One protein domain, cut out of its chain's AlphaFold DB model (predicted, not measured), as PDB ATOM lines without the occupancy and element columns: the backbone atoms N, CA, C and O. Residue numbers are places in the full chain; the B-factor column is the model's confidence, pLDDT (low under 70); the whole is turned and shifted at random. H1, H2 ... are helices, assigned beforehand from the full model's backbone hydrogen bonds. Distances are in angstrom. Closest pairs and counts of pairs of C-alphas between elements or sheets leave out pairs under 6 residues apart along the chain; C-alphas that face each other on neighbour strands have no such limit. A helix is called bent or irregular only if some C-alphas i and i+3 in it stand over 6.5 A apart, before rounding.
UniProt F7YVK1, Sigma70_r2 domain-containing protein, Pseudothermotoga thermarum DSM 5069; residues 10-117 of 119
ATOM      1  N   GLU A  10     260.520 281.338 181.323       93.38
ATOM      2  CA  GLU A  10     260.900 280.035 180.792       93.38
ATOM      3  C   GLU A  10     262.003 280.186 179.739       93.38
ATOM      4  O   GLU A  10     263.080 279.613 179.896       93.38
ATOM      5  N   GLU A  11     261.810 281.063 178.748       93.12
ATOM      6  CA  GLU A  11     262.837 281.385 177.746       93.12
ATOM      7  C   GLU A  11     264.114 281.923 178.394       93.12
ATOM      8  O   GLU A  11     265.240 281.576 178.019       93.12
ATOM      9  N   ALA A  12     263.957 282.800 179.392       93.19
ATOM     10  CA  ALA A  12     265.093 283.303 180.141       93.19
ATOM     11  C   ALA A  12     265.803 282.166 180.883       93.19
ATOM     12  O   ALA A  12     267.036 282.115 180.892       93.19
ATOM     13  N   PHE A  13     265.053 281.258 181.500       93.88
ATOM     14  CA  PHE A  13     265.612 280.152 182.256       93.88
ATOM     15  C   PHE A  13     266.381 279.197 181.350       93.88
ATOM     16  O   PHE A  13     267.524 278.873 181.667       93.88
ATOM     17  N   GLU A  14     265.838 278.806 180.201       94.56
ATOM     18  CA  GLU A  14     266.536 277.958 179.228       94.56
ATOM     19  C   GLU A  14     267.845 278.603 178.765       94.56
ATOM     20  O   GLU A  14     268.921 278.003 178.847       94.56
ATOM     21  N   LYS A  15     267.786 279.887 178.393       94.25
ATOM     22  CA  LYS A  15     268.949 280.655 177.934       94.25
ATOM     23  C   LYS A  15     270.052 280.768 178.986       94.25
ATOM     24  O   LYS A  15     271.236 280.827 178.640       94.25
ATOM     25  N   PHE A  16     269.691 280.849 180.265       96.06
ATOM     26  CA  PHE A  16     270.642 281.064 181.358       96.06
ATOM     27  C   PHE A  16     270.954 279.819 182.187       96.06
ATOM     28  O   PHE A  16     271.923 279.848 182.947       96.06
ATOM     29  N   SER A  17     270.243 278.713 181.983       94.56
ATOM     30  CA  SER A  17     270.452 277.436 182.671       94.56
ATOM     31  C   SER A  17     271.916 276.983 182.679       94.56
ATOM     32  O   SER A  17     272.424 276.696 183.766       94.56
ATOM     33  N   PRO A  18     272.670 277.020 181.557       96.69
ATOM     34  CA  PRO A  18     274.087 276.647 181.572       96.69
ATOM     35  C   PRO A  18     274.929 277.482 182.548       96.69
ATOM     36  O   PRO A  18     275.828 276.966 183.210       96.69
ATOM     37  N   PHE A  19     274.632 278.780 182.673       96.75
ATOM     38  CA  PHE A  19     275.304 279.655 183.633       96.75
ATOM     39  C   PHE A  19     274.903 279.324 185.073       96.75
ATOM     40  O   PHE A  19     275.783 279.239 185.929       96.75
ATOM     41  N   LEU A  20     273.610 279.115 185.335       96.50
ATOM     42  CA  LEU A  20     273.101 278.804 186.673       96.50
ATOM     43  C   LEU A  20     273.672 277.475 187.191       96.50
ATOM     44  O   LEU A  20     274.161 277.420 188.318       96.50
ATOM     45  N   PHE A  21     273.710 276.436 186.353       96.25
ATOM     46  CA  PHE A  21     274.311 275.147 186.709       96.25
ATOM     47  C   PHE A  21     275.824 275.237 186.889       96.25
ATOM     48  O   PHE A  21     276.365 274.664 187.835       96.25
ATOM     49  N   LYS A  22     276.521 275.995 186.033       97.19
ATOM     50  CA  LYS A  22     277.955 276.243 186.220       97.19
ATOM     51  C   LYS A  22     278.221 276.942 187.553       97.19
ATOM     52  O   LYS A  22     279.134 276.532 188.264       97.19
ATOM     53  N   LEU A  23     277.423 277.953 187.900       96.69
ATOM     54  CA  LEU A  23     277.529 278.673 189.168       96.69
ATOM     55  C   LEU A  23     277.267 277.755 190.367       96.69
ATOM     56  O   LEU A  23     277.999 277.827 191.352       96.69
ATOM     57  N   ALA A  24     276.264 276.880 190.285       95.50
ATOM     58  CA  ALA A  24     275.989 275.897 191.327       95.50
ATOM     59  C   ALA A  24     277.164 274.934 191.510       95.50
ATOM     60  O   ALA A  24     277.656 274.772 192.623       95.50
ATOM     61  N   LYS A  25     277.689 274.371 190.416       96.12
ATOM     62  CA  LYS A  25     278.838 273.460 190.452       96.12
ATOM     63  C   LYS A  25     280.065 274.114 191.091       96.12
ATOM     64  O   LYS A  25     280.652 273.541 192.005       96.12
ATOM     65  N   THR A  26     280.440 275.317 190.650       96.38
ATOM     66  CA  THR A  26     281.611 276.018 191.200       96.38
ATOM     67  C   THR A  26     281.405 276.435 192.655       96.38
ATOM     68  O   THR A  26     282.335 276.362 193.456       96.38
ATOM     69  N   THR A  27     280.188 276.842 193.022       94.38
ATOM     70  CA  THR A  27     279.852 277.191 194.408       94.38
ATOM     71  C   THR A  27     279.908 275.964 195.312       94.38
ATOM     72  O   THR A  27     280.509 276.035 196.380       94.38
ATOM     73  N   TRP A  28     279.362 274.828 194.873       93.44
ATOM     74  CA  TRP A  28     279.405 273.567 195.608       93.44
ATOM     75  C   TRP A  28     280.839 273.107 195.858       93.44
ATOM     76  O   TRP A  28     281.217 272.856 196.998       93.44
ATOM     77  N   GLN A  29     281.681 273.093 194.822       93.69
ATOM     78  CA  GLN A  29     283.091 272.712 194.954       93.69
ATOM     79  C   GLN A  29     283.829 273.532 196.020       93.69
ATOM     80  O   GLN A  29     284.654 272.990 196.748       93.69
ATOM     81  N   LYS A  30     283.510 274.824 196.145       91.81
ATOM     82  CA  LYS A  30     284.167 275.724 197.099       91.81
ATOM     83  C   LYS A  30     283.534 275.717 198.494       91.81
ATOM     84  O   LYS A  30     284.224 275.945 199.483       91.81
ATOM     85  N   HIS A  31     282.223 275.507 198.583       86.88
ATOM     86  CA  HIS A  31     281.444 275.783 199.790       86.88
ATOM     87  C   HIS A  31     280.595 274.606 200.282       86.88
ATOM     88  O   HIS A  31     279.843 274.806 201.227       86.88
ATOM     89  N   ARG A  32     280.724 273.389 199.726       85.88
ATOM     90  CA  ARG A  32     279.929 272.206 200.135       85.88
ATOM     91  C   ARG A  32     279.902 271.963 201.647       85.88
ATOM     92  O   ARG A  32     278.863 271.626 202.182       85.88
ATOM     93  N   HIS A  33     280.996 272.251 202.353       82.56
ATOM     94  CA  HIS A  33     281.096 272.131 203.815       82.56
ATOM     95  C   HIS A  33     280.167 273.087 204.600       82.56
ATOM     96  O   HIS A  33     280.050 272.977 205.814       82.56
ATOM     97  N   ARG A  34     279.523 274.055 203.932       81.06
ATOM     98  CA  ARG A  34     278.606 275.050 204.523       81.06
ATOM     99  C   ARG A  34     277.192 274.977 203.952       81.06
ATOM    100  O   ARG A  34     276.359 275.818 204.291       81.06
ATOM    101  N   ILE A  35     276.935 274.043 203.041       83.12
ATOM    102  CA  ILE A  35     275.680 273.937 202.301       83.12
ATOM    103  C   ILE A  35     275.104 272.552 202.577       83.12
ATOM    104  O   ILE A  35     275.762 271.558 202.297       83.12
ATOM    105  N   THR A  36     273.880 272.498 203.097       81.88
ATOM    106  CA  THR A  36     273.220 271.250 203.507       81.88
ATOM    107  C   THR A  36     273.085 270.246 202.364       81.88
ATOM    108  O   THR A  36     273.356 269.064 202.550       81.88
ATOM    109  N   SER A  37     272.704 270.705 201.169       86.94
ATOM    110  CA  SER A  37     272.587 269.851 199.988       86.94
ATOM    111  C   SER A  37     272.845 270.618 198.690       86.94
ATOM    112  O   SER A  37     272.721 271.846 198.620       86.94
ATOM    113  N   TYR A  38     273.216 269.889 197.633       88.38
ATOM    114  CA  TYR A  38     273.384 270.483 196.306       88.38
ATOM    115  C   TYR A  38     272.045 270.963 195.728       88.38
ATOM    116  O   TYR A  38     271.996 271.988 195.044       88.38
ATOM    117  N   ASP A  39     270.954 270.272 196.056       89.06
ATOM    118  CA  ASP A  39     269.611 270.642 195.620       89.06
ATOM    119  C   ASP A  39     269.169 271.976 196.228       89.06
ATOM    120  O   ASP A  39     268.680 272.838 195.495       89.06
ATOM    121  N   ASP A  40     269.445 272.219 197.515       85.75
ATOM    122  CA  ASP A  40     269.169 273.509 198.165       85.75
ATOM    123  C   ASP A  40     269.921 274.658 197.488       85.75
ATOM    124  O   ASP A  40     269.387 275.757 197.303       85.75
ATOM    125  N   LEU A  41     271.167 274.412 197.071       91.88
ATOM    126  CA  LEU A  41     271.959 275.390 196.330       91.88
ATOM    127  C   LEU A  41     271.337 275.701 194.965       91.88
ATOM    128  O   LEU A  41     271.245 276.869 194.579       91.88
ATOM    129  N   ILE A  42     270.896 274.676 194.233       93.88
ATOM    130  CA  ILE A  42     270.234 274.846 192.936       93.88
ATOM    131  C   ILE A  42     268.922 275.614 193.097       93.88
ATOM    132  O   ILE A  42     268.676 276.564 192.349       93.88
ATOM    133  N   GLN A  43     268.095 275.247 194.076       90.31
ATOM    134  CA  GLN A  43     266.834 275.932 194.358       90.31
ATOM    135  C   GLN A  43     267.070 277.394 194.754       90.31
ATOM    136  O   GLN A  43     266.412 278.287 194.218       90.31
ATOM    137  N   SER A  44     268.087 277.666 195.575       91.50
ATOM    138  CA  SER A  44     268.502 279.029 195.933       91.50
ATOM    139  C   SER A  44     268.923 279.847 194.710       91.50
ATOM    140  O   SER A  44     268.501 280.990 194.538       91.50
ATOM    141  N   ILE A  45     269.730 279.276 193.812       95.25
ATOM    142  CA  ILE A  45     270.171 279.961 192.589       95.25
ATOM    143  C   ILE A  45     268.989 280.234 191.648       95.25
ATOM    144  O   ILE A  45     268.907 281.324 191.079       95.25
ATOM    145  N   ARG A  46     268.050 279.290 191.509       94.31
ATOM    146  CA  ARG A  46     266.811 279.474 190.729       94.31
ATOM    147  C   ARG A  46     265.941 280.584 191.307       94.31
ATOM    148  O   ARG A  46     265.476 281.446 190.567       94.31
ATOM    149  N   TYR A  47     265.787 280.613 192.626       93.56
ATOM    150  CA  TYR A  47     265.094 281.685 193.328       93.56
ATOM    151  C   TYR A  47     265.723 283.060 193.029       93.56
ATOM    152  O   TYR A  47     265.030 283.998 192.629       93.56
ATOM    153  N   LEU A  48     267.052 283.170 193.130       95.25
ATOM    154  CA  LEU A  48     267.776 284.405 192.819       95.25
ATOM    155  C   LEU A  48     267.657 284.808 191.345       95.25
ATOM    156  O   LEU A  48     267.621 286.000 191.032       95.25
ATOM    157  N   PHE A  49     267.583 283.836 190.439       95.94
ATOM    158  CA  PHE A  49     267.326 284.081 189.026       95.94
ATOM    159  C   PHE A  49     265.933 284.687 188.802       95.94
ATOM    160  O   PHE A  49     265.827 285.705 188.118       95.94
ATOM    161  N   ILE A  50     264.887 284.137 189.428       94.69
ATOM    162  CA  ILE A  50     263.520 284.685 189.361       94.69
ATOM    163  C   ILE A  50     263.492 286.113 189.913       94.69
ATOM    164  O   ILE A  50     262.906 287.007 189.299       94.69
ATOM    165  N   TYR A  51     264.169 286.348 191.041       93.94
ATOM    166  CA  TYR A  51     264.338 287.686 191.605       93.94
ATOM    167  C   TYR A  51     264.985 288.644 190.594       93.94
ATOM    168  O   TYR A  51     264.452 289.722 190.329       93.94
ATOM    169  N   ALA A  52     266.101 288.248 189.976       94.88
ATOM    170  CA  ALA A  52     266.783 289.067 188.979       94.88
ATOM    171  C   ALA A  52     265.903 289.331 187.746       94.88
ATOM    172  O   ALA A  52     265.875 290.451 187.243       94.88
ATOM    173  N   TYR A  53     265.155 288.335 187.274       95.00
ATOM    174  CA  TYR A  53     264.231 288.495 186.153       95.00
ATOM    175  C   TYR A  53     263.138 289.523 186.458       95.00
ATOM    176  O   TYR A  53     262.892 290.424 185.658       95.00
ATOM    177  N   LYS A  54     262.513 289.441 187.633       93.25
ATOM    178  CA  LYS A  54     261.438 290.357 188.038       93.25
ATOM    179  C   LYS A  54     261.928 291.779 188.313       93.25
ATOM    180  O   LYS A  54     261.222 292.724 187.991       93.25
ATOM    181  N   MET A  55     263.131 291.933 188.867       94.12
ATOM    182  CA  MET A  55     263.667 293.236 189.290       94.12
ATOM    183  C   MET A  55     264.461 293.978 188.213       94.12
ATOM    184  O   MET A  55     264.938 295.082 188.465       94.12
ATOM    185  N   HIS A  56     264.692 293.366 187.051       94.75
ATOM    186  CA  HIS A  56     265.452 294.019 185.991       94.75
ATOM    187  C   HIS A  56     264.663 295.174 185.376       94.75
ATOM    188  O   HIS A  56     263.565 294.976 184.857       94.75
ATOM    189  N   ASP A  57     265.282 296.350 185.407       91.50
ATOM    190  CA  ASP A  57     264.843 297.555 184.717       91.50
ATOM    191  C   ASP A  57     265.606 297.683 183.382       91.50
ATOM    192  O   ASP A  57     266.830 297.885 183.402       91.50
ATOM    193  N   PRO A  58     264.925 297.570 182.226       88.94
ATOM    194  CA  PRO A  58     265.550 297.698 180.910       88.94
ATOM    195  C   PRO A  58     266.267 299.033 180.685       88.94
ATOM    196  O   PRO A  58     267.258 299.062 179.954       88.94
ATOM    197  N   ALA A  59     265.840 300.116 181.346       90.81
ATOM    198  CA  ALA A  59     266.478 301.427 181.226       90.81
ATOM    199  C   ALA A  59     267.883 301.463 181.853       90.81
ATOM    200  O   ALA A  59     268.699 302.315 181.509       90.81
ATOM    201  N   LYS A  60     268.197 300.519 182.751       87.25
ATOM    202  CA  LYS A  60     269.483 300.441 183.466       87.25
ATOM    203  C   LYS A  60     270.509 299.530 182.791       87.25
ATOM    204  O   LYS A  60     271.585 299.303 183.345       87.25
ATOM    205  N   GLY A  61     270.198 299.006 181.605       89.44
ATOM    206  CA  GLY A  61     271.132 298.244 180.778       89.44
ATOM    207  C   GLY A  61     270.727 296.786 180.536       89.44
ATOM    208  O   GLY A  61     269.616 296.366 180.865       89.44
ATOM    209  N   PRO A  62     271.619 295.980 179.932       92.50
ATOM    210  CA  PRO A  62     271.265 294.677 179.380       92.50
ATOM    211  C   PRO A  62     270.984 293.626 180.460       92.50
ATOM    212  O   PRO A  62     271.787 293.414 181.378       92.50
ATOM    213  N   PHE A  63     269.901 292.865 180.272       93.12
ATOM    214  CA  PHE A  63     269.451 291.845 181.226       93.12
ATOM    215  C   PHE A  63     270.532 290.804 181.540       93.12
ATOM    216  O   PHE A  63     270.728 290.423 182.689       93.12
ATOM    217  N   LYS A  64     271.290 290.371 180.525       93.62
ATOM    218  CA  LYS A  64     272.354 289.365 180.672       93.62
ATOM    219  C   LYS A  64     273.407 289.764 181.707       93.62
ATOM    220  O   LYS A  64     273.818 288.921 182.502       93.62
ATOM    221  N   ALA A  65     273.872 291.013 181.670       93.06
ATOM    222  CA  ALA A  65     274.879 291.497 182.608       93.06
ATOM    223  C   ALA A  65     274.273 291.650 184.007       93.06
ATOM    224  O   ALA A  65     274.837 291.150 184.979       93.06
ATOM    225  N   TYR A  66     273.082 292.250 184.083       94.88
ATOM    226  CA  TYR A  66     272.343 292.419 185.329       94.88
ATOM    227  C   TYR A  66     272.094 291.084 186.041       94.88
ATOM    228  O   TYR A  66     272.477 290.924 187.197       94.88
ATOM    229  N   MET A  67     271.535 290.092 185.344       95.81
ATOM    230  CA  MET A  67     271.208 288.781 185.907       95.81
ATOM    231  C   MET A  67     272.448 288.090 186.477       95.81
ATOM    232  O   MET A  67     272.436 287.680 187.637       95.81
ATOM    233  N   LYS A  68     273.547 288.021 185.710       96.06
ATOM    234  CA  LYS A  68     274.784 287.382 186.185       96.06
ATOM    235  C   LYS A  68     275.318 288.056 187.445       96.06
ATOM    236  O   LYS A  68     275.709 287.363 188.387       96.06
ATOM    237  N   THR A  69     275.322 289.386 187.465       96.19
ATOM    238  CA  THR A  69     275.793 290.178 188.602       96.19
ATOM    239  C   THR A  69     274.911 289.963 189.825       96.19
ATOM    240  O   THR A  69     275.423 289.581 190.874       96.19
ATOM    241  N   ILE A  70     273.594 290.134 189.691       95.25
ATOM    242  CA  ILE A  70     272.650 290.048 190.810       95.25
ATOM    243  C   ILE A  70     272.623 288.652 191.417       95.25
ATOM    244  O   ILE A  70     272.751 288.530 192.635       95.25
ATOM    245  N   VAL A  71     272.520 287.602 190.597       96.50
ATOM    246  CA  VAL A  71     272.505 286.219 191.096       96.50
ATOM    247  C   VAL A  71     273.800 285.919 191.851       96.50
ATOM    248  O   VAL A  71     273.760 285.426 192.975       96.50
ATOM    249  N   THR A  72     274.954 286.292 191.289       96.25
ATOM    250  CA  THR A  72     276.256 286.043 191.926       96.25
ATOM    251  C   THR A  72     276.423 286.832 193.225       96.25
ATOM    252  O   THR A  72     276.874 286.284 194.228       96.25
ATOM    253  N   GLN A  73     276.082 288.123 193.230       95.69
ATOM    254  CA  GLN A  73     276.230 288.982 194.406       95.69
ATOM    255  C   GLN A  73     275.298 288.556 195.539       95.69
ATOM    256  O   GLN A  73     275.739 288.460 196.683       95.69
ATOM    257  N   LYS A  74     274.031 288.257 195.234       93.81
ATOM    258  CA  LYS A  74     273.070 287.799 196.240       93.81
ATOM    259  C   LYS A  74     273.437 286.424 196.784       93.81
ATOM    260  O   LYS A  74     273.396 286.244 197.995       93.81
ATOM    261  N   LEU A  75     273.903 285.503 195.939       94.12
ATOM    262  CA  LEU A  75     274.406 284.210 196.399       94.12
ATOM    263  C   LEU A  75     275.598 284.380 197.349       94.12
ATOM    264  O   LEU A  75     275.612 283.787 198.421       94.12
ATOM    265  N   LYS A  76     276.572 285.237 197.006       91.81
ATOM    266  CA  LYS A  76     277.704 285.558 197.895       91.81
ATOM    267  C   LYS A  76     277.248 286.157 199.224       91.81
ATOM    268  O   LYS A  76     277.776 285.775 200.262       91.81
ATOM    269  N   HIS A  77     276.278 287.069 199.197       89.75
ATOM    270  CA  HIS A  77     275.700 287.647 200.409       89.75
ATOM    271  C   HIS A  77     275.057 286.573 201.296       89.75
ATOM    272  O   HIS A  77     275.329 286.531 202.492       89.75
ATOM    273  N   MET A  78     274.282 285.657 200.709       88.94
ATOM    274  CA  MET A  78     273.663 284.551 201.445       88.94
ATOM    275  C   MET A  78     274.705 283.563 201.996       88.94
ATOM    276  O   MET A  78     274.615 283.151 203.149       88.94
ATOM    277  N   LEU A  79     275.759 283.250 201.235       87.31
ATOM    278  CA  LEU A  79     276.896 282.449 201.715       87.31
ATOM    279  C   LEU A  79     277.657 283.128 202.867       87.31
ATOM    280  O   LEU A  79     278.290 282.451 203.677       87.31
ATOM    281  N   ALA A  80     277.604 284.455 202.966       85.81
ATOM    282  CA  ALA A  80     278.148 285.216 204.090       85.81
ATOM    283  C   ALA A  80     277.192 285.279 205.302       85.81
ATOM    284  O   ALA A  80     277.496 285.956 206.278       85.81
ATOM    285  N   GLY A  81     276.053 284.577 205.262       82.50
ATOM    286  CA  GLY A  81     275.044 284.579 206.327       82.50
ATOM    287  C   GLY A  81     274.006 285.696 206.207       82.50
ATOM    288  O   GLY A  81     273.215 285.888 207.130       82.50
ATOM    289  N   GLY A  82     274.010 286.429 205.092       83.94
ATOM    290  CA  GLY A  82     272.994 287.420 204.767       83.94
ATOM    291  C   GLY A  82     271.655 286.793 204.377       83.94
ATOM    292  O   GLY A  82     271.579 285.629 203.982       83.94
ATOM    293  N   ASN A  83     270.588 287.583 204.461       83.44
ATOM    294  CA  ASN A  83     269.246 287.104 204.146       83.44
ATOM    295  C   ASN A  83     268.997 287.086 202.627       83.44
ATOM    296  O   ASN A  83     269.512 287.944 201.895       83.44
ATOM    297  N   PRO A  84     268.193 286.134 202.125       84.19
ATOM    298  CA  PRO A  84     267.697 286.188 200.757       84.19
ATOM    299  C   PRO A  84     266.836 287.445 200.529       84.19
ATOM    300  O   PRO A  84     266.256 287.996 201.467       84.19
ATOM    301  N   PRO A  85     266.710 287.904 199.272       83.06
ATOM    302  CA  PRO A  85     265.666 288.853 198.895       83.06
ATOM    303  C   PRO A  85     264.266 288.402 199.351       83.06
ATOM    304  O   PRO A  85     264.037 287.218 199.547       83.06
ATOM    305  N   TRP A  86     263.331 289.344 199.523       81.06
ATOM    306  CA  TRP A  86     261.887 289.124 199.775       81.06
ATOM    307  C   TRP A  86     261.462 288.169 200.907       81.06
ATOM    308  O   TRP A  86     260.265 287.964 201.100       81.06
ATOM    309  N   CYS A  87     262.390 287.630 201.688       70.69
ATOM    310  CA  CYS A  87     262.115 286.700 202.772       70.69
ATOM    311  C   CYS A  87     262.893 287.145 204.015       70.69
ATOM    312  O   CYS A  87     264.065 287.508 203.929       70.69
ATOM    313  N   LYS A  88     262.233 287.134 205.180       62.47
ATOM    314  CA  LYS A  88     262.888 287.420 206.470       62.47
ATOM    315  C   LYS A  88     263.728 286.233 206.945       62.47
ATOM    316  O   LYS A  88     264.800 286.431 207.506       62.47
ATOM    317  N   GLU A  89     263.250 285.026 206.661       60.12
ATOM    318  CA  GLU A  89     263.903 283.751 206.943       60.12
ATOM    319  C   GLU A  89     263.983 282.953 205.639       60.12
ATOM    320  O   GLU A  89     263.055 282.984 204.827       60.12
ATOM    321  N   SER A  90     265.123 282.312 205.385       56.84
ATOM    322  CA  SER A  90     265.359 281.598 204.131       56.84
ATOM    323  C   SER A  90     264.840 280.164 204.229       56.84
ATOM    324  O   SER A  90     265.224 279.480 205.179       56.84
ATOM    325  N   PRO A  91     264.087 279.648 203.236       54.38
ATOM    326  CA  PRO A  91     263.806 278.212 203.160       54.38
ATOM    327  C   PRO A  91     265.092 277.386 202.971       54.38
ATOM    328  O   PRO A  91     265.119 276.203 203.280       54.38
ATOM    329  N   PHE A  92     266.178 278.027 202.523       62.38
ATOM    330  CA  PHE A  92     267.498 277.426 202.357       62.38
ATOM    331  C   PHE A  92     268.477 278.105 203.309       62.38
ATOM    332  O   PHE A  92     268.891 279.249 203.090       62.38
ATOM    333  N   THR A  93     268.834 277.430 204.395       58.00
ATOM    334  CA  THR A  93     269.783 277.979 205.365       58.00
ATOM    335  C   THR A  93     271.182 277.505 205.004       58.00
ATOM    336  O   THR A  93     271.537 276.354 205.244       58.00
ATOM    337  N   PHE A  94     272.004 278.393 204.440       62.44
ATOM    338  CA  PHE A  94     273.450 278.179 204.466       62.44
ATOM    339  C   PHE A  94     273.874 278.090 205.926       62.44
ATOM    340  O   PHE A  94     273.446 278.923 206.728       62.44
ATOM    341  N   LEU A  95     274.685 277.095 206.284       54.72
ATOM    342  CA  LEU A  95     275.129 276.918 207.660       54.72
ATOM    343  C   LEU A  95     275.819 278.219 208.102       54.72
ATOM    344  O   LEU A  95     276.922 278.555 207.647       54.72
ATOM    345  N   LYS A  96     275.119 278.995 208.945       50.19
ATOM    346  CA  LYS A  96     275.641 280.181 209.626       50.19
ATOM    347  C   LYS A  96     276.747 279.677 210.512       50.19
ATOM    348  O   LYS A  96     276.411 279.200 211.585       50.19
ATOM    349  N   GLN A  97     277.981 279.718 210.009       46.50
ATOM    350  CA  GLN A  97     279.245 279.525 210.716       46.50
ATOM    351  C   GLN A  97     279.039 278.867 212.084       46.50
ATOM    352  O   GLN A  97     279.349 279.443 213.122       46.50
ATOM    353  N   ARG A  98     278.447 277.660 212.090       42.56
ATOM    354  CA  ARG A  98     278.584 276.808 213.247       42.56
ATOM    355  C   ARG A  98     280.065 276.550 213.180       42.56
ATOM    356  O   ARG A  98     280.565 276.146 212.123       42.56
ATOM    357  N   LYS A  99     280.764 276.939 214.246       40.16
ATOM    358  CA  LYS A  99     282.092 276.420 214.522       40.16
ATOM    359  C   LYS A  99     282.120 274.999 213.989       40.16
ATOM    360  O   LYS A  99     281.166 274.241 214.198       40.16
ATOM    361  N   ILE A 100     283.155 274.704 213.223       42.53
ATOM    362  CA  ILE A 100     283.529 273.347 212.870       42.53
ATOM    363  C   ILE A 100     283.920 272.687 214.206       42.53
ATOM    364  O   ILE A 100     285.082 272.503 214.511       42.53
ATOM    365  N   ASP A 101     282.916 272.462 215.050       39.22
ATOM    366  CA  ASP A 101     282.878 271.527 216.162       39.22
ATOM    367  C   ASP A 101     282.250 270.218 215.640       39.22
ATOM    368  O   ASP A 101     281.970 269.299 216.399       39.22
ATOM    369  N   CYS A 102     282.070 270.095 214.316       39.56
ATOM    370  CA  CYS A 102     282.218 268.809 213.656       39.56
ATOM    371  C   CYS A 102     283.716 268.518 213.627       39.56
ATOM    372  O   CYS A 102     284.411 268.808 212.655       39.56
ATOM    373  N   ILE A 103     284.181 268.041 214.779       38.91
ATOM    374  CA  ILE A 103     285.211 267.024 214.939       38.91
ATOM    375  C   ILE A 103     285.459 266.359 213.585       38.91
ATOM    376  O   ILE A 103     284.545 265.772 213.002       38.91
ATOM    377  N   TYR A 104     286.680 266.524 213.085       40.09
ATOM    378  CA  TYR A 104     287.248 265.694 212.040       40.09
ATOM    379  C   TYR A 104     286.933 264.229 212.370       40.09
ATOM    380  O   TYR A 104     287.557 263.636 213.241       40.09
ATOM    381  N   LEU A 105     285.913 263.675 211.722       44.47
ATOM    382  CA  LEU A 105     285.672 262.237 211.632       44.47
ATOM    383  C   LEU A 105     285.870 261.837 210.166       44.47
ATOM    384  O   LEU A 105     285.027 261.186 209.561       44.47
ATOM    385  N   GLU A 106     286.972 262.315 209.585       43.22
ATOM    386  CA  GLU A 106     287.552 261.785 208.348       43.22
ATOM    387  C   GLU A 106     288.891 261.088 208.654       43.22
ATOM    388  O   GLU A 106     289.788 261.089 207.824       43.22
ATOM    389  N   ASP A 107     289.014 260.480 209.839       44.03
ATOM    390  CA  ASP A 107     290.014 259.443 210.098       44.03
ATOM    391  C   ASP A 107     289.245 258.137 210.347       44.03
ATOM    392  O   ASP A 107     288.718 257.907 211.441       44.03
ATOM    393  N   GLU A 108     289.137 257.289 209.318       49.25
ATOM    394  CA  GLU A 108     288.593 255.924 209.440       49.25
ATOM    395  C   GLU A 108     289.335 255.104 210.522       49.25
ATOM    396  O   GLU A 108     288.760 254.188 211.103       49.25
ATOM    397  N   ASP A 109     290.550 255.513 210.903       52.09
ATOM    398  CA  ASP A 109     291.388 254.862 211.916       52.09
ATOM    399  C   ASP A 109     290.919 255.055 213.379       52.09
ATOM    400  O   ASP A 109     291.415 254.383 214.288       52.09
ATOM    401  N   VAL A 110     289.959 255.949 213.665       50.81
ATOM    402  CA  VAL A 110     289.478 256.181 215.049       50.81
ATOM    403  C   VAL A 110     288.341 255.229 215.446       50.81
ATOM    404  O   VAL A 110     288.160 254.949 216.636       50.81
ATOM    405  N   LEU A 111     287.598 254.682 214.477       45.97
ATOM    406  CA  LEU A 111     286.474 253.773 214.740       45.97
ATOM    407  C   LEU A 111     286.930 252.417 215.305       45.97
ATOM    408  O   LEU A 111     286.289 251.898 216.220       45.97
ATOM    409  N   ASP A 112     288.080 251.901 214.868       48.53
ATOM    410  CA  ASP A 112     288.611 250.617 215.353       48.53
ATOM    411  C   ASP A 112     289.184 250.695 216.780       48.53
ATOM    412  O   ASP A 112     289.134 249.722 217.539       48.53
ATOM    413  N   SER A 113     289.646 251.873 217.206       45.47
ATOM    414  CA  SER A 113     290.193 252.090 218.556       45.47
ATOM    415  C   SER A 113     289.114 252.077 219.656       45.47
ATOM    416  O   SER A 113     289.395 251.739 220.810       45.47
ATOM    417  N   LEU A 114     287.858 252.389 219.310       47.72
ATOM    418  CA  LEU A 114     286.740 252.398 220.260       47.72
ATOM    419  C   LEU A 114     286.057 251.029 220.406       47.72
ATOM    420  O   LEU A 114     285.531 250.741 221.481       47.72
ATOM    421  N   CYS A 115     286.133 250.155 219.398       47.66
ATOM    422  CA  CYS A 115     285.619 248.782 219.497       47.66
ATOM    423  C   CYS A 115     286.527 247.843 220.313       47.66
ATOM    424  O   CYS A 115     286.044 246.849 220.849       47.66
ATOM    425  N   GLN A 116     287.817 248.155 220.476       47.75
ATOM    426  CA  GLN A 116     288.752 247.315 221.243       47.75
ATOM    427  C   GLN A 116     288.827 247.635 222.746       47.75
ATOM    428  O   GLN A 116     289.497 246.921 223.484       47.75
ATOM    429  N   LYS A 117     288.140 248.677 223.234       50.31
ATOM    430  CA  LYS A 117     288.101 249.026 224.671       50.31
ATOM    431  C   LYS A 117     286.829 248.588 225.403       50.31
ATOM    432  O   LYS A 117     286.622 248.989 226.546       50.31
TER     433      LYS A 117
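What this domain is: This is residues 10 to 117 of the 119 residues of the protein "Sigma70_r2 domain-containing protein" of Pseudothermotoga thermarum DSM 5069 (UniProt F7YVK1). What does the model look like? Three helices, H1, H2 and H3, fold back and forth into a small triangular body, with H2 crossing steeply over H1 and H3, and a long tail, residues 101 to 117, sticks out from the body and bears the short helix H4. What is it made of? The printed part has 108 residues with four named helices in the order H1, H2, H3, H4 and no named strand; the class is all helix. How large is it? The whole is loose, with a radius of gyration of the C-alphas of 18.3 A and spans of 71 by 28 by 18 A, and the tail makes much of the length.

How they stand to each other: How do the first two helices stand? H1, residues 10 to 34, and H2, residues 38 to 55, touch and form a helical hairpin, opposite ways at a steep tilt of 45 degrees; their closest C-alphas, those of Ala 24 and Ile 42, are 6.1 A apart. Where is the third? H3, residues 63 to 79, touches H2 at a steep tilt of 47 degrees, opposite ways, the closest C-alphas being those of Leu 48 and Val 71 at 5.4 A. H1 and H3 are close but not clearly touching, the same way at a shallow tilt of 26 degrees, with the closest C-alphas, those of Leu 23 and Thr 72, 8.0 A apart. What of the last helix and the backbones? H4, residues 109 to 115, is apart from H1, H2 and H3. Every O i to N i+4 pair is within hydrogen-bond range in H2 and H3, but 17 of 21 in H1 and 0 of 3 in H4, where 1 of 4 O i to N i+3 pairs is within range.

Where its parts are: Where does the first helix run? H1 begins at C-alpha 10, (260.900, 280.035, 180.792), and is 30.0 A long; it has a kink of 54 degrees near residue 28 and is irregular, with C-alphas 30 and 33 8.2 A apart. How long are the others? H2 is 25.7 A long and H3 23.7 A, ending at C-alpha 79, (276.896, 282.449, 201.715). H4 is 11.3 A long, ends at C-alpha 115, (285.619, 248.782, 219.497), and is neither bent nor irregular, but only just: C-alphas 109 and 112 are 6.1 A apart.

The domain as a whole: How far does it reach? The two C-alphas farthest apart, those of Ala 59 and Lys 117, are 71.4 A apart; without residues 101 to 117, which stand free, the body spans 45 by 26 by 18 A. How are the links? The printed part has no cut; H1 to H2 is a tight link, H2 to H3 a short one, and H3 to H4 a long one of 29 residues. Where is confidence low? The mean pLDDT of the printed part is 79.7, and residues 88 to 117 are under 70.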